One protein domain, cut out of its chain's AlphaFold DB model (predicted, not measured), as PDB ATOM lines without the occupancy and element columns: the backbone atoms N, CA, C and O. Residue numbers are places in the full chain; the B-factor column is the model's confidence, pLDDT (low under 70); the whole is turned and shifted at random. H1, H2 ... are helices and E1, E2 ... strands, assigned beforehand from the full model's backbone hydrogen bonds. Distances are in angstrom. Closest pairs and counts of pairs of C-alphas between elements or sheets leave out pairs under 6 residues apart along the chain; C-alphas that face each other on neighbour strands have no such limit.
ATOM      1  N   ALA A   4      41.360 -11.594   3.749       76.25
ATOM      2  CA  ALA A   4      41.322 -10.338   3.034       76.25
ATOM      3  C   ALA A   4      42.124 -10.530   1.749       76.25
ATOM      4  O   ALA A   4      43.282 -10.951   1.771       76.25
ATOM      5  N   LEU A   5      41.471 -10.278   0.626       79.56
ATOM      6  CA  LEU A   5      42.064 -10.231  -0.694       79.56
ATOM      7  C   LEU A   5      42.164  -8.777  -1.087       79.56
ATOM      8  O   LEU A   5      41.134  -8.127  -1.191       79.56
ATOM      9  N   THR A   6      43.368  -8.287  -1.353       83.69
ATOM     10  CA  THR A   6      43.565  -6.920  -1.832       83.69
ATOM     11  C   THR A   6      44.268  -6.957  -3.178       83.69
ATOM     12  O   THR A   6      45.321  -7.576  -3.329       83.69
ATOM     13  N   THR A   7      43.690  -6.291  -4.171       83.88
ATOM     14  CA  THR A   7      44.260  -6.148  -5.511       83.88
ATOM     15  C   THR A   7      44.203  -4.692  -5.947       83.88
ATOM     16  O   THR A   7      43.324  -3.941  -5.533       83.88
ATOM     17  N   ARG A   8      45.155  -4.273  -6.780       86.88
ATOM     18  CA  ARG A   8      45.202  -2.917  -7.332       86.88
ATOM     19  C   ARG A   8      45.122  -2.952  -8.841       86.88
ATOM     20  O   ARG A   8      45.682  -3.846  -9.477       86.88
ATOM     21  N   ASN A   9      44.448  -1.965  -9.412       85.31
ATOM     22  CA  ASN A   9      44.417  -1.781 -10.854       85.31
ATOM     23  C   ASN A   9      45.447  -0.738 -11.315       85.31
ATOM     24  O   ASN A   9      46.130  -0.087 -10.523       85.31
ATOM     25  N   GLN A  10      45.552  -0.571 -12.634       85.19
ATOM     26  CA  GLN A  10      46.484   0.382 -13.247       85.19
ATOM     27  C   GLN A  10      46.084   1.855 -13.061       85.19
ATOM     28  O   GLN A  10      46.919   2.727 -13.279       85.19
ATOM     29  N   ALA A  11      44.846   2.141 -12.641       84.19
ATOM     30  CA  ALA A  11      44.402   3.489 -12.281       84.19
ATOM     31  C   ALA A  11      44.814   3.885 -10.845       84.19
ATOM     32  O   ALA A  11      44.612   5.026 -10.433       84.19
ATOM     33  N   GLY A  12      45.430   2.970 -10.088       84.19
ATOM     34  CA  GLY A  12      45.810   3.197  -8.693       84.19
ATOM     35  C   GLY A  12      44.654   3.015  -7.709       84.19
ATOM     36  O   GLY A  12      44.755   3.471  -6.571       84.19
ATOM     37  N   GLU A  13      43.577   2.365  -8.140       86.94
ATOM     38  CA  GLU A  13      42.470   1.950  -7.285       86.94
ATOM     39  C   GLU A  13      42.815   0.612  -6.628       86.94
ATOM     40  O   GLU A  13      43.560  -0.203  -7.180       86.94
ATOM     41  N   GLU A  14      42.272   0.389  -5.443       88.12
ATOM     42  CA  GLU A  14      42.462  -0.785  -4.610       88.12
ATOM     43  C   GLU A  14      41.099  -1.417  -4.334       88.12
ATOM     44  O   GLU A  14      40.184  -0.767  -3.837       88.12
ATOM     45  N   LEU A  15      40.971  -2.693  -4.671       85.38
ATOM     46  CA  LEU A  15      39.818  -3.517  -4.366       85.38
ATOM     47  C   LEU A  15      40.212  -4.474  -3.250       85.38
ATOM     48  O   LEU A  15      41.156  -5.249  -3.409       85.38
ATOM     49  N   SER A  16      39.467  -4.436  -2.153       86.50
ATOM     50  CA  SER A  16      39.576  -5.384  -1.056       86.50
ATOM     51  C   SER A  16      38.292  -6.194  -0.909       86.50
ATOM     52  O   SER A  16      37.207  -5.625  -0.873       86.50
ATOM     53  N   ILE A  17      38.414  -7.515  -0.817       83.25
ATOM     54  CA  ILE A  17      37.320  -8.438  -0.502       83.25
ATOM     55  C   ILE A  17      37.714  -9.169   0.770       83.25
ATOM     56  O   ILE A  17      38.735  -9.859   0.792       83.25
ATOM     57  N   SER A  18      36.933  -9.018   1.828       83.31
ATOM     58  CA  SER A  18      37.180  -9.673   3.101       83.31
ATOM     59  C   SER A  18      35.952 -10.396   3.626       83.31
ATOM     60  O   SER A  18      34.839 -10.215   3.138       83.31
ATOM     61  N   CYS A  19      36.174 -11.250   4.617       79.81
ATOM     62  CA  CYS A  19      35.113 -11.916   5.354       79.81
ATOM     63  C   CYS A  19      35.236 -11.611   6.841       79.81
ATOM     64  O   CYS A  19      36.215 -12.012   7.471       79.81
ATOM     65  N   SER A  20      34.235 -10.922   7.381       73.62
ATOM     66  CA  SER A  20      34.164 -10.460   8.768       73.62
ATOM     67  C   SER A  20      32.719 -10.546   9.253       73.62
ATOM     68  O   SER A  20      31.798 -10.331   8.468       73.62
ATOM     69  N   ASN A  21      32.507 -10.875  10.530       73.25
ATOM     70  CA  ASN A  21      31.176 -10.944  11.148       73.25
ATOM     71  C   ASN A  21      30.169 -11.798  10.354       73.25
ATOM     72  O   ASN A  21      29.014 -11.409  10.197       73.25
ATOM     73  N   GLN A  22      30.609 -12.947   9.829       76.81
ATOM     74  CA  GLN A  22      29.778 -13.863   9.029       76.81
ATOM     75  C   GLN A  22      29.276 -13.267   7.701       76.81
ATOM     76  O   GLN A  22      28.315 -13.755   7.103       76.81
ATOM     77  N   GLN A  23      29.922 -12.204   7.223       75.75
ATOM     78  CA  GLN A  23      29.542 -11.474   6.021       75.75
ATOM     79  C   GLN A  23      30.747 -11.263   5.110       75.75
ATOM     80  O   GLN A  23      31.882 -11.102   5.565       75.75
ATOM     81  N   MET A  24      30.486 -11.219   3.804       78.75
ATOM     82  CA  MET A  24      31.472 -10.730   2.847       78.75
ATOM     83  C   MET A  24      31.440  -9.207   2.876       78.75
ATOM     84  O   MET A  24      30.373  -8.615   2.736       78.75
ATOM     85  N   ALA A  25      32.597  -8.578   3.020       83.19
ATOM     86  CA  ALA A  25      32.777  -7.147   2.872       83.19
ATOM     87  C   ALA A  25      33.603  -6.864   1.618       83.19
ATOM     88  O   ALA A  25      34.591  -7.537   1.325       83.19
ATOM     89  N   VAL A  26      33.198  -5.846   0.875       81.94
ATOM     90  CA  VAL A  26      33.911  -5.348  -0.294       81.94
ATOM     91  C   VAL A  26      34.243  -3.893  -0.038       81.94
ATOM     92  O   VAL A  26      33.383  -3.122   0.372       81.94
ATOM     93  N   THR A  27      35.486  -3.506  -0.290       85.38
ATOM     94  CA  THR A  27      35.940  -2.117  -0.248       85.38
ATOM     95  C   THR A  27      36.609  -1.766  -1.565       85.38
ATOM     96  O   THR A  27      37.536  -2.447  -1.995       85.38
ATOM     97  N   LEU A  28      36.153  -0.691  -2.194       82.62
ATOM     98  CA  LEU A  28      36.766  -0.074  -3.356       82.62
ATOM     99  C   LEU A  28      37.336   1.280  -2.935       82.62
ATOM    100  O   LEU A  28      36.603   2.188  -2.548       82.62
ATOM    101  N   ARG A  29      38.654   1.423  -3.022       84.81
ATOM    102  CA  ARG A  29      39.367   2.633  -2.633       84.81
ATOM    103  C   ARG A  29      40.115   3.206  -3.825       84.81
ATOM    104  O   ARG A  29      40.989   2.564  -4.392       84.81
ATOM    105  N   SER A  30      39.828   4.448  -4.167       80.75
ATOM    106  CA  SER A  30      40.543   5.244  -5.158       80.75
ATOM    107  C   SER A  30      41.095   6.516  -4.508       80.75
ATOM    108  O   SER A  30      41.000   6.724  -3.297       80.75
ATOM    109  N   ARG A  31      41.716   7.393  -5.304       75.25
ATOM    110  CA  ARG A  31      42.110   8.730  -4.823       75.25
ATOM    111  C   ARG A  31      40.914   9.651  -4.574       75.25
ATOM    112  O   ARG A  31      41.073  10.634  -3.861       75.25
ATOM    113  N   GLN A  32      39.774   9.373  -5.201       71.44
ATOM    114  CA  GLN A  32      38.592  10.237  -5.176       71.44
ATOM    115  C   GLN A  32      37.469   9.660  -4.313       71.44
ATOM    116  O   GLN A  32      36.645  10.413  -3.810       71.44
ATOM    117  N   GLU A  33      37.456   8.344  -4.113       70.12
ATOM    118  CA  GLU A  33      36.359   7.635  -3.468       70.12
ATOM    119  C   GLU A  33      36.880   6.528  -2.551       70.12
ATOM    120  O   GLU A  33      37.880   5.870  -2.833       70.12
ATOM    121  N   ASN A  34      36.197   6.326  -1.430       81.62
ATOM    122  CA  ASN A  34      36.417   5.197  -0.540       81.62
ATOM    123  C   ASN A  34      35.052   4.597  -0.219       81.62
ATOM    124  O   ASN A  34      34.347   5.080   0.666       81.62
ATOM    125  N   TRP A  35      34.672   3.600  -1.004       81.19
ATOM    126  CA  TRP A  35      33.371   2.962  -0.942       81.19
ATOM    127  C   TRP A  35      33.506   1.565  -0.336       81.19
ATOM    128  O   TRP A  35      34.442   0.831  -0.647       81.19
ATOM    129  N   SER A  36      32.564   1.175   0.518       81.12
ATOM    130  CA  SER A  36      32.519  -0.167   1.096       81.12
ATOM    131  C   SER A  36      31.084  -0.632   1.296       81.12
ATOM    132  O   SER A  36      30.232   0.173   1.666       81.12
ATOM    133  N   ALA A  37      30.837  -1.926   1.124       77.62
ATOM    134  CA  ALA A  37      29.558  -2.559   1.437       77.62
ATOM    135  C   ALA A  37      29.748  -3.991   1.928       77.62
ATOM    136  O   ALA A  37      30.812  -4.589   1.737       77.62
ATOM    137  N   THR A  38      28.700  -4.549   2.528       77.00
ATOM    138  CA  THR A  38      28.681  -5.931   3.006       77.00
ATOM    139  C   THR A  38      27.560  -6.734   2.357       77.00
ATOM    140  O   THR A  38      26.616  -6.195   1.785       77.00
ATOM    141  N   SER A  39      27.639  -8.057   2.438       70.88
ATOM    142  CA  SER A  39      26.658  -8.960   1.831       70.88
ATOM    143  C   SER A  39      25.248  -8.860   2.421       70.88
ATOM    144  O   SER A  39      24.312  -9.388   1.818       70.88
ATOM    145  N   THR A  40      25.081  -8.179   3.558       67.19
ATOM    146  CA  THR A  40      23.775  -7.810   4.132       67.19
ATOM    147  C   THR A  40      23.350  -6.379   3.820       67.19
ATOM    148  O   THR A  40      22.156  -6.102   3.837       67.19
ATOM    149  N   GLU A  41      24.287  -5.470   3.540       66.31
ATOM    150  CA  GLU A  41      23.996  -4.063   3.252       66.31
ATOM    151  C   GLU A  41      24.733  -3.590   1.997       66.31
ATOM    152  O   GLU A  41      25.950  -3.419   1.990       66.31
ATOM    153  N   GLY A  42      23.970  -3.315   0.935       61.41
ATOM    154  CA  GLY A  42      24.446  -2.586  -0.241       61.41
ATOM    155  C   GLY A  42      25.027  -3.434  -1.373       61.41
ATOM    156  O   GLY A  42      25.271  -2.884  -2.444       61.41
ATOM    157  N   LEU A  43      25.214  -4.747  -1.188       66.81
ATOM    158  CA  LEU A  43      25.699  -5.664  -2.234       66.81
ATOM    159  C   LEU A  43      24.596  -6.274  -3.127       66.81
ATOM    160  O   LEU A  43      24.908  -6.898  -4.139       66.81
ATOM    161  N   ASP A  44      23.317  -6.065  -2.807       66.19
ATOM    162  CA  ASP A  44      22.152  -6.560  -3.560       66.19
ATOM    163  C   ASP A  44      22.082  -6.003  -4.994       66.19
ATOM    164  O   ASP A  44      21.696  -6.713  -5.927       66.19
ATOM    165  N   LYS A  45      22.522  -4.754  -5.181       67.00
ATOM    166  CA  LYS A  45      22.558  -4.049  -6.477       67.00
ATOM    167  C   LYS A  45      23.927  -4.068  -7.153       67.00
ATOM    168  O   LYS A  45      24.109  -3.420  -8.188       67.00
ATOM    169  N   LEU A  46      24.894  -4.777  -6.577       74.94
ATOM    170  CA  LEU A  46      26.263  -4.811  -7.068       74.94
ATOM    171  C   LEU A  46      26.606  -6.146  -7.695       74.94
ATOM    172  O   LEU A  46      26.315  -7.213  -7.154       74.94
ATOM    173  N   TYR A  47      27.296  -6.049  -8.828       82.06
ATOM    174  CA  TYR A  47      27.841  -7.204  -9.509       82.06
ATOM    175  C   TYR A  47      29.354  -7.090  -9.602       82.06
ATOM    176  O   TYR A  47      29.904  -6.066 -10.025       82.06
ATOM    177  N   LEU A  48      30.013  -8.185  -9.248       85.56
ATOM    178  CA  LEU A  48      31.405  -8.417  -9.576       85.56
ATOM    179  C   LEU A  48      31.458  -9.201 -10.881       85.56
ATOM    180  O   LEU A  48      30.992 -10.332 -10.960       85.56
ATOM    181  N   MET A  49      32.028  -8.605 -11.917       87.06
ATOM    182  CA  MET A  49      32.358  -9.310 -13.144       87.06
ATOM    183  C   MET A  49      33.726  -9.964 -13.024       87.06
ATOM    184  O   MET A  49      34.732  -9.275 -12.873       87.06
ATOM    185  N   ILE A  50      33.765 -11.282 -13.171       88.88
ATOM    186  CA  ILE A  50      34.990 -12.076 -13.255       88.88
ATOM    187  C   ILE A  50      35.076 -12.593 -14.686       88.88
ATOM    188  O   ILE A  50      34.183 -13.298 -15.143       88.88
ATOM    189  N   ASN A  51      36.103 -12.179 -15.431       85.69
ATOM    190  CA  ASN A  51      36.274 -12.538 -16.847       85.69
ATOM    191  C   ASN A  51      34.991 -12.352 -17.701       85.69
ATOM    192  O   ASN A  51      34.640 -13.194 -18.524       85.69
ATOM    193  N   ARG A  52      34.285 -11.224 -17.500       81.69
ATOM    194  CA  ARG A  52      33.003 -10.844 -18.149       81.69
ATOM    195  C   ARG A  52      31.759 -11.617 -17.702       81.69
ATOM    196  O   ARG A  52      30.672 -11.310 -18.184       81.69
ATOM    197  N   GLN A  53      31.880 -12.561 -16.776       87.00
ATOM    198  CA  GLN A  53      30.730 -13.184 -16.136       87.00
ATOM    199  C   GLN A  53      30.343 -12.381 -14.896       87.00
ATOM    200  O   GLN A  53      31.179 -12.161 -14.024       87.00
ATOM    201  N   ALA A  54      29.098 -11.911 -14.835       86.38
ATOM    202  CA  ALA A  54      28.590 -11.129 -13.715       86.38
ATOM    203  C   ALA A  54      28.126 -12.043 -12.576       86.38
ATOM    204  O   ALA A  54      27.350 -12.972 -12.797       86.38
ATOM    205  N   TYR A  55      28.569 -11.734 -11.362       85.88
ATOM    206  CA  TYR A  55      28.180 -12.420 -10.140       85.88
ATOM    207  C   TYR A  55      27.581 -11.421  -9.162       85.88
ATOM    208  O   TYR A  55      28.164 -10.366  -8.911       85.88
ATOM    209  N   GLN A  56      26.421 -11.758  -8.614       85.31
ATOM    210  CA  GLN A  56      25.774 -10.951  -7.589       85.31
ATOM    211  C   GLN A  56      26.423 -11.226  -6.229       85.31
ATOM    212  O   GLN A  56      26.776 -12.362  -5.922       85.31
ATOM    213  N   LEU A  57      26.586 -10.183  -5.417       79.31
ATOM    214  CA  LEU A  57      27.348 -10.241  -4.164       79.31
ATOM    215  C   LEU A  57      26.474 -10.407  -2.906       79.31
ATOM    216  O   LEU A  57      26.989 -10.421  -1.789       79.31
ATOM    217  N   GLY A  58      25.156 -10.511  -3.073       76.75
ATOM    218  CA  GLY A  58      24.211 -10.675  -1.971       76.75
ATOM    219  C   GLY A  58      24.260 -12.061  -1.317       76.75
ATOM    220  O   GLY A  58      24.687 -13.049  -1.919       76.75
ATOM    221  N   ASN A  59      23.768 -12.134  -0.080       74.88
ATOM    222  CA  ASN A  59      23.598 -13.390   0.662       74.88
ATOM    223  C   ASN A  59      22.199 -14.013   0.526       74.88
ATOM    224  O   ASN A  59      21.959 -15.094   1.067       74.88
ATOM    225  N   GLU A  60      21.272 -13.346  -0.164       72.44
ATOM    226  CA  GLU A  60      19.900 -13.827  -0.314       72.44
ATOM    227  C   GLU A  60      19.854 -15.110  -1.143       72.44
ATOM    228  O   GLU A  60      20.316 -15.164  -2.282       72.44
ATOM    229  N   LYS A  61      19.276 -16.158  -0.554       73.94
ATOM    230  CA  LYS A  61      18.993 -17.408  -1.252       73.94
ATOM    231  C   LYS A  61      17.585 -17.349  -1.817       73.94
ATOM    232  O   LYS A  61      16.637 -17.104  -1.074       73.94
ATOM    233  N   LEU A  62      17.445 -17.650  -3.104       71.31
ATOM    234  CA  LEU A  62      16.132 -17.827  -3.725       71.31
ATOM    235  C   LEU A  62      15.468 -19.132  -3.259       71.31
ATOM    236  O   LEU A  62      14.248 -19.182  -3.108       71.31
ATOM    237  N   PHE A  63      16.269 -20.164  -2.966       77.50
ATOM    238  CA  PHE A  63      15.793 -21.467  -2.506       77.50
ATOM    239  C   PHE A  63      16.662 -22.035  -1.365       77.50
ATOM    240  O   PHE A  63      17.872 -21.801  -1.338       77.50
ATOM    241  N   PRO A  64      16.096 -22.832  -0.432       73.19
ATOM    242  CA  PRO A  64      16.814 -23.326   0.754       73.19
ATOM    243  C   PRO A  64      18.070 -24.156   0.442       73.19
ATOM    244  O   PRO A  64      19.037 -24.124   1.204       73.19
ATOM    245  N   ASN A  65      18.053 -24.875  -0.681       79.94
ATOM    246  CA  ASN A  65      19.105 -25.807  -1.092       79.94
ATOM    247  C   ASN A  65      20.073 -25.215  -2.128       79.94
ATOM    248  O   ASN A  65      20.922 -25.941  -2.641       79.94
ATOM    249  N   GLU A  66      19.951 -23.928  -2.450       80.19
ATOM    250  CA  GLU A  66      20.844 -23.270  -3.401       80.19
ATOM    251  C   GLU A  66      22.011 -22.555  -2.703       80.19
ATOM    252  O   GLU A  66      21.875 -22.076  -1.564       80.19
ATOM    253  N   PRO A  67      23.179 -22.488  -3.371       80.00
ATOM    254  CA  PRO A  67      24.282 -21.663  -2.906       80.00
ATOM    255  C   PRO A  67      23.860 -20.190  -2.909       80.00
ATOM    256  O   PRO A  67      23.152 -19.728  -3.803       80.00
ATOM    257  N   ALA A  68      24.304 -19.439  -1.901       82.31
ATOM    258  CA  ALA A  68      24.096 -17.992  -1.896       82.31
ATOM    259  C   ALA A  68      24.904 -17.345  -3.042       82.31
ATOM    260  O   ALA A  68      25.990 -17.834  -3.358       82.31
ATOM    261  N   PRO A  69      24.463 -16.224  -3.635       83.50
ATOM    262  CA  PRO A  69      25.234 -15.552  -4.681       83.50
ATOM    263  C   PRO A  69      26.673 -15.213  -4.253       83.50
ATOM    264  O   PRO A  69      27.620 -15.503  -4.986       83.50
ATOM    265  N   ALA A  70      26.867 -14.737  -3.020       80.06
ATOM    266  CA  ALA A  70      28.192 -14.511  -2.441       80.06
ATOM    267  C   ALA A  70      29.070 -15.781  -2.375       80.06
ATOM    268  O   ALA A  70      30.289 -15.695  -2.540       80.06
ATOM    269  N   GLN A  71      28.470 -16.965  -2.196       84.56
ATOM    270  CA  GLN A  71      29.189 -18.240  -2.265       84.56
ATOM    271  C   GLN A  71      29.722 -18.488  -3.680       84.56
ATOM    272  O   GLN A  71      30.891 -18.828  -3.841       84.56
ATOM    273  N   LEU A  72      28.894 -18.266  -4.703       87.69
ATOM    274  CA  LEU A  72      29.295 -18.434  -6.104       87.69
ATOM    275  C   LEU A  72      30.420 -17.467  -6.490       87.69
ATOM    276  O   LEU A  72      31.335 -17.842  -7.221       87.69
ATOM    277  N   VAL A  73      30.382 -16.236  -5.972       86.69
ATOM    278  CA  VAL A  73      31.469 -15.262  -6.141       86.69
ATOM    279  C   VAL A  73      32.755 -15.789  -5.514       86.69
ATOM    280  O   VAL A  73      33.809 -15.742  -6.145       86.69
ATOM    281  N   PHE A  74      32.683 -16.279  -4.276       85.31
ATOM    282  CA  PHE A  74      33.840 -16.807  -3.562       85.31
ATOM    283  C   PHE A  74      34.483 -17.975  -4.319       85.31
ATOM    284  O   PHE A  74      35.696 -17.987  -4.528       85.31
ATOM    285  N   GLU A  75      33.669 -18.927  -4.774       87.44
ATOM    286  CA  GLU A  75      34.124 -20.062  -5.579       87.44
ATOM    287  C   GLU A  75      34.770 -19.576  -6.883       87.44
ATOM    288  O   GLU A  75      35.895 -19.962  -7.201       87.44
ATOM    289  N   ALA A  76      34.129 -18.653  -7.601       89.25
ATOM    290  CA  ALA A  76      34.686 -18.091  -8.824       89.25
ATOM    291  C   ALA A  76      36.034 -17.387  -8.583       89.25
ATOM    292  O   ALA A  76      36.974 -17.599  -9.346       89.25
ATOM    293  N   LEU A  77      36.177 -16.623  -7.493       87.81
ATOM    294  CA  LEU A  77      37.447 -16.004  -7.099       87.81
ATOM    295  C   LEU A  77      38.526 -17.053  -6.803       87.81
ATOM    296  O   LEU A  77      39.668 -16.889  -7.238       87.81
ATOM    297  N   ALA A  78      38.176 -18.145  -6.120       87.25
ATOM    298  CA  ALA A  78      39.100 -19.238  -5.815       87.25
ATOM    299  C   ALA A  78      39.590 -19.973  -7.077       87.25
ATOM    300  O   ALA A  78      40.683 -20.542  -7.073       87.25
ATOM    301  N   HIS A  79      38.828 -19.910  -8.169       88.56
ATOM    302  CA  HIS A  79      39.174 -20.497  -9.464       88.56
ATOM    303  C   HIS A  79      39.834 -19.523 -10.453       88.56
ATOM    304  O   HIS A  79      40.191 -19.933 -11.558       88.56
ATOM    305  N   THR A  80      40.037 -18.256 -10.076       88.56
ATOM    306  CA  THR A  80      40.659 -17.270 -10.972       88.56
ATOM    307  C   THR A  80      42.130 -17.565 -11.272       88.56
ATOM    308  O   THR A  80      42.935 -17.898 -10.400       88.56
ATOM    309  N   GLY A  81      42.512 -17.377 -12.530       86.62
ATOM    310  CA  GLY A  81      43.885 -17.428 -13.004       86.62
ATOM    311  C   GLY A  81      44.588 -16.069 -12.975       86.62
ATOM    312  O   GLY A  81      43.987 -14.999 -12.909       86.62
ATOM    313  N   ALA A  82      45.915 -16.086 -13.135       85.06
ATOM    314  CA  ALA A  82      46.751 -14.879 -13.113       85.06
ATOM    315  C   ALA A  82      46.504 -13.871 -14.255       85.06
ATOM    316  O   ALA A  82      47.098 -12.788 -14.247       85.06
ATOM    317  N   ARG A  83      45.695 -14.251 -15.249       86.81
ATOM    318  CA  ARG A  83      45.290 -13.421 -16.392       86.81
ATOM    319  C   ARG A  83      43.842 -12.945 -16.291       86.81
ATOM    320  O   ARG A  83      43.442 -12.131 -17.118       86.81
ATOM    321  N   ASP A  84      43.090 -13.432 -15.308       89.56
ATOM    322  CA  ASP A  84      41.700 -13.040 -15.145       89.56
ATOM    323  C   ASP A  84      41.612 -11.628 -14.580       89.56
ATOM    324  O   ASP A  84      42.504 -11.131 -13.879       89.56
ATOM    325  N   THR A  85      40.506 -10.975 -14.915       89.62
ATOM    326  CA  THR A  85      40.230  -9.604 -14.512       89.62
ATOM    327  C   THR A  85      38.948  -9.527 -13.709       89.62
ATOM    328  O   THR A  85      37.972 -10.203 -14.046       89.62
ATOM    329  N   LEU A  86      38.937  -8.642 -12.717       88.44
ATOM    330  CA  LEU A  86      37.762  -8.325 -11.917       88.44
ATOM    331  C   LEU A  86      37.269  -6.917 -12.243       88.44
ATOM    332  O   LEU A  86      38.078  -5.991 -12.351       88.44
ATOM    333  N   VAL A  87      35.954  -6.759 -12.388       86.25
ATOM    334  CA  VAL A  87      35.314  -5.468 -12.659       86.25
ATOM    335  C   VAL A  87      34.081  -5.279 -11.778       86.25
ATOM    336  O   VAL A  87      33.209  -6.139 -11.763       86.25
ATOM    337  N   PHE A  88      33.971  -4.156 -11.071       79.75
ATOM    338  CA  PHE A  88      32.772  -3.803 -10.296       79.75
ATOM    339  C   PHE A  88      31.824  -2.970 -11.160       79.75
ATOM    340  O   PHE A  88      32.095  -1.804 -11.434       79.75
ATOM    341  N   THR A  89      30.726  -3.572 -11.619       69.50
ATOM    342  CA  THR A  89      29.932  -3.059 -12.755       69.50
ATOM    343  C   THR A  89      29.331  -1.673 -12.559       69.50
ATOM    344  O   THR A  89      29.238  -0.931 -13.531       69.50
ATOM    345  N   SER A  90      28.913  -1.313 -11.345       67.44
ATOM    346  CA  SER A  90      28.271  -0.020 -11.065       67.44
ATOM    347  C   SER A  90      29.149   0.969 -10.297       67.44
ATOM    348  O   SER A  90      28.716   2.098 -10.098       67.44
ATOM    349  N   GLN A  91      30.369   0.579  -9.907       68.44
ATOM    350  CA  GLN A  91      31.304   1.440  -9.161       68.44
ATOM    351  C   GLN A  91      32.581   1.774  -9.938       68.44
ATOM    352  O   GLN A  91      33.309   2.691  -9.576       68.44
ATOM    353  N   GLN A  92      32.869   1.066 -11.032       65.38
ATOM    354  CA  GLN A  92      33.954   1.448 -11.930       65.38
ATOM    355  C   GLN A  92      33.439   2.429 -12.984       65.38
ATOM    356  O   GLN A  92      32.685   2.067 -13.885       65.38
ATOM    357  N   THR A  93      33.847   3.692 -12.859       62.06
ATOM    358  CA  THR A  93      33.588   4.745 -13.852       62.06
ATOM    359  C   THR A  93      34.544   4.616 -15.047       62.06
ATOM    360  O   THR A  93      35.471   3.808 -15.028       62.06
ATOM    361  N   GLY A  94      34.329   5.387 -16.120       61.91
ATOM    362  CA  GLY A  94      35.032   5.216 -17.405       61.91
ATOM    363  C   GLY A  94      36.570   5.275 -17.362       61.91
ATOM    364  O   GLY A  94      37.222   4.695 -18.234       61.91
ATOM    365  N   ASP A  95      37.154   5.911 -16.344       68.94
ATOM    366  CA  ASP A  95      38.612   5.981 -16.153       68.94
ATOM    367  C   ASP A  95      39.186   4.778 -15.387       68.94
ATOM    368  O   ASP A  95      40.394   4.513 -15.433       68.94
ATOM    369  N   SER A  96      38.321   4.016 -14.718       74.75
ATOM    370  CA  SER A  96      38.694   2.839 -13.947       74.75
ATOM    371  C   SER A  96      39.216   1.722 -14.854       74.75
ATOM    372  O   SER A  96      38.784   1.535 -15.996       74.75
ATOM    373  N   LYS A  97      40.194   0.959 -14.355       84.56
ATOM    374  CA  LYS A  97      40.772  -0.186 -15.073       84.56
ATOM    375  C   LYS A  97      40.359  -1.496 -14.410       84.56
ATOM    376  O   LYS A  97      40.201  -1.538 -13.190       84.56
ATOM    377  N   PRO A  98      40.231  -2.598 -15.164       86.75
ATOM    378  CA  PRO A  98      39.999  -3.898 -14.553       86.75
ATOM    379  C   PRO A  98      41.087  -4.234 -13.527       86.75
ATOM    380  O   PRO A  98      42.272  -3.950 -13.736       86.75
ATOM    381  N   PHE A  99      40.686  -4.838 -12.414       88.38
ATOM    382  CA  PHE A  99      41.610  -5.340 -11.405       88.38
ATOM    383  C   PHE A  99      42.205  -6.671 -11.848       88.38
ATOM    384  O   PHE A  99      41.552  -7.467 -12.520       88.38
ATOM    385  N   SER A 100      43.442  -6.936 -11.439       87.75
ATOM    386  CA  SER A 100      44.099  -8.219 -11.681       87.75
ATOM    387  C   SER A 100      43.628  -9.262 -10.666       87.75
ATOM    388  O   SER A 100      43.692  -9.009  -9.463       87.75
ATOM    389  N   ALA A 101      43.262 -10.458 -11.131       86.31
ATOM    390  CA  ALA A 101      42.959 -11.599 -10.263       86.31
ATOM    391  C   ALA A 101      44.204 -12.413  -9.846       86.31
ATOM    392  O   ALA A 101      44.121 -13.452  -9.190       86.31
ATOM    393  N   ARG A 102      45.402 -11.953 -10.224       85.12
ATOM    394  CA  ARG A 102      46.665 -12.624  -9.900       85.12
ATOM    395  C   ARG A 102      46.836 -12.851  -8.399       85.12
ATOM    396  O   ARG A 102      46.859 -11.902  -7.626       85.12
ATOM    397  N   GLY A 103      47.053 -14.113  -8.032       82.06
ATOM    398  CA  GLY A 103      47.314 -14.534  -6.654       82.06
ATOM    399  C   GLY A 103      46.058 -14.734  -5.804       82.06
ATOM    400  O   GLY A 103      46.187 -15.194  -4.675       82.06
ATOM    401  N   LEU A 104      44.859 -14.451  -6.334       83.31
ATOM    402  CA  LEU A 104      43.609 -14.617  -5.588       83.31
ATOM    403  C   LEU A 104      43.295 -16.086  -5.303       83.31
ATOM    404  O   LEU A 104      43.013 -16.423  -4.158       83.31
ATOM    405  N   SER A 105      43.428 -16.962  -6.303       85.94
ATOM    406  CA  SER A 105      43.240 -18.408  -6.116       85.94
ATOM    407  C   SER A 105      44.148 -18.980  -5.018       85.94
ATOM    408  O   SER A 105      43.679 -19.686  -4.130       85.94
ATOM    409  N   GLU A 106      45.431 -18.601  -4.997       85.00
ATOM    410  CA  GLU A 106      46.364 -19.051  -3.953       85.00
ATOM    411  C   GLU A 106      46.023 -18.470  -2.572       85.00
ATOM    412  O   GLU A 106      46.112 -19.174  -1.569       85.00
ATOM    413  N   ALA A 107      45.578 -17.213  -2.499       82.12
ATOM    414  CA  ALA A 107      45.170 -16.586  -1.241       82.12
ATOM    415  C   ALA A 107      43.861 -17.168  -0.662       82.12
ATOM    416  O   ALA A 107      43.631 -17.095   0.552       82.12
ATOM    417  N   LEU A 108      43.027 -17.765  -1.517       82.75
ATOM    418  CA  LEU A 108      41.803 -18.484  -1.155       82.75
ATOM    419  C   LEU A 108      41.998 -20.001  -1.027       82.75
ATOM    420  O   LEU A 108      41.060 -20.716  -0.679       82.75
ATOM    421  N   LYS A 109      43.203 -20.515  -1.271       84.12
ATOM    422  CA  LYS A 109      43.473 -21.949  -1.248       84.12
ATOM    423  C   LYS A 109      43.201 -22.542   0.131       84.12
ATOM    424  O   LYS A 109      43.754 -22.098   1.135       84.12
ATOM    425  N   GLY A 110      42.353 -23.569   0.163       80.88
ATOM    426  CA  GLY A 110      41.932 -24.223   1.403       80.88
ATOM    427  C   GLY A 110      40.963 -23.399   2.253       80.88
ATOM    428  O   GLY A 110      40.683 -23.803   3.375       80.88
ATOM    429  N   LYS A 111      40.457 -22.272   1.738       82.19
ATOM    430  CA  LYS A 111      39.402 -21.476   2.366       82.19
ATOM    431  C   LYS A 111      38.085 -21.752   1.666       82.19
ATOM    432  O   LYS A 111      38.041 -21.888   0.444       82.19
ATOM    433  N   THR A 112      37.011 -21.798   2.433       81.81
ATOM    434  CA  THR A 112      35.656 -22.005   1.929       81.81
ATOM    435  C   THR A 112      34.753 -20.850   2.330       81.81
ATOM    436  O   THR A 112      35.006 -20.136   3.302       81.81
ATOM    437  N   TRP A 113      33.643 -20.687   1.610       78.00
ATOM    438  CA  TRP A 113      32.583 -19.771   2.027       78.00
ATOM    439  C   TRP A 113      32.042 -20.114   3.425       78.00
ATOM    440  O   TRP A 113      31.688 -19.237   4.206       78.00
ATOM    441  N   GLN A 114      32.040 -21.395   3.790       78.44
ATOM    442  CA  GLN A 114      31.591 -21.835   5.104       78.44
ATOM    443  C   GLN A 114      32.530 -21.370   6.231       78.44
ATOM    444  O   GLN A 114      32.053 -21.058   7.317       78.44
ATOM    445  N   ASP A 115      33.828 -21.198   5.959       78.75
ATOM    446  CA  ASP A 115      34.783 -20.600   6.908       78.75
ATOM    447  C   ASP A 115      34.537 -19.103   7.146       78.75
ATOM    448  O   ASP A 115      34.942 -18.561   8.181       78.75
ATOM    449  N   CYS A 116      33.880 -18.436   6.188       76.88
ATOM    450  CA  CYS A 116      33.399 -17.064   6.329       76.88
ATOM    451  C   CYS A 116      32.158 -17.010   7.225       76.88
ATOM    452  O   CYS A 116      32.102 -16.177   8.123       76.88
ATOM    453  N   LEU A 117      31.199 -17.920   7.018       74.62
ATOM    454  CA  LEU A 117      29.943 -17.971   7.780       74.62
ATOM    455  C   LEU A 117      30.107 -18.490   9.215       74.62
ATOM    456  O   LEU A 117      29.361 -18.077  10.092       74.62
ATOM    457  N   ASN A 118      31.065 -19.383   9.459       72.31
ATOM    458  CA  ASN A 118      31.312 -19.987  10.774       72.31
ATOM    459  C   ASN A 118      32.250 -19.145  11.666       72.31
ATOM    460  O   ASN A 118      32.889 -19.695  12.567       72.31
ATOM    461  N   GLN A 119      32.403 -17.846  11.376       62.50
ATOM    462  CA  GLN A 119      33.144 -16.910  12.230       62.50
ATOM    463  C   GLN A 119      32.398 -16.563  13.515       62.50
ATOM    464  O   GLN A 119      31.155 -16.419  13.463       62.50
TER     465      GLN A 119
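Overview. This is residues 4 to 119 of the 119 residues of an uncharacterized protein of Enterobacter sp. A11 (UniProt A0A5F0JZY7). An antiparallel sheet of four strands, E1 to E4, makes one wall, and a smaller sheet of three strands, E6, E5 and E7, lies over one face of it, at an angle and only partly face to face. Helix H1 lies at one end of the gap between them and packs on the small sheet, while the short helices H2 and H3 graze the four-stranded sheet. The printed part has 116 residues, with elements in the order E1 E2 E3 E4 E5 E6 H1 E7 H2 H3; the class is mixed, helices and strands, with under half of the residues in named elements. The whole is compact, with a radius of gyration of the C-alphas of 13.4 A, and rounded, spanning 40 by 28 by 25 A.

Arrangement. E1, residues 4 to 8, E2, residues 14 to 20, E3, residues 23 to 29, and E4, residues 34 to 38, form a meander, each strand the antiparallel neighbour of the one before. N 5 and O 17 join E1 to E2 within hydrogen-bond range at 2.8 A, N 16 and O 27 join E2 to E3 at 2.8 A, and N 26 and O 37 join E3 to E4 at 2.8 A. E5, residues 47 to 50, and E6, residues 53 to 56, are an antiparallel hairpin, with N 48 and O 55 at 2.9 A. H1, residues 69 to 78, is on their sheet at a height of 9.4 A, over E6 and E5, in two layers, a helix on one face of a sheet. It runs slantwise to the strands, at 34 degrees to E6 on the local plane; the closest C-alphas of E6 and H1, Gln 56 and Pro 69, are 5.5 A apart. E7, residues 85 to 88, is antiparallel to E5, with N 49 and O 87 at 2.7 A. E6, H1 and E7 form a split strand-helix-strand unit, two strands running the same way with E5 between them, and its crossover is right-handed. H2, residues 104 to 107, touches H1, with C-alphas 78 and 105 closest at 4.2 A. H3, residues 113 to 117, only just touches H1, with 3 pairs of C-alphas within 8 A, the closest being Gln 71 and Trp 113 at 5.7 A. Every O i to N i+4 pair is within hydrogen-bond range in H1 and H3; H2 is too short for one.

Along the chain. E1 begins at C-alpha 4 (41.322, -10.338, 3.034) and measures 13.3 A from first to last C-alpha; E2 measures 18.5 A, E3 19.2 A, E4 14.0 A and H1 14.4 A. H3 ends at C-alpha 117 (29.943, -17.971, 7.780).

Size, cuts and confidence. The two C-alphas farthest apart, Arg 31 and Asn 65, are 41.7 A apart. The printed part has no cut; the links E6 to H1 and E7 to H2 are long, at 12 and 15 residues. Mean pLDDT of the printed part is 80.1, and residues 40 to 45, 89 to 95 and 119 are under 70.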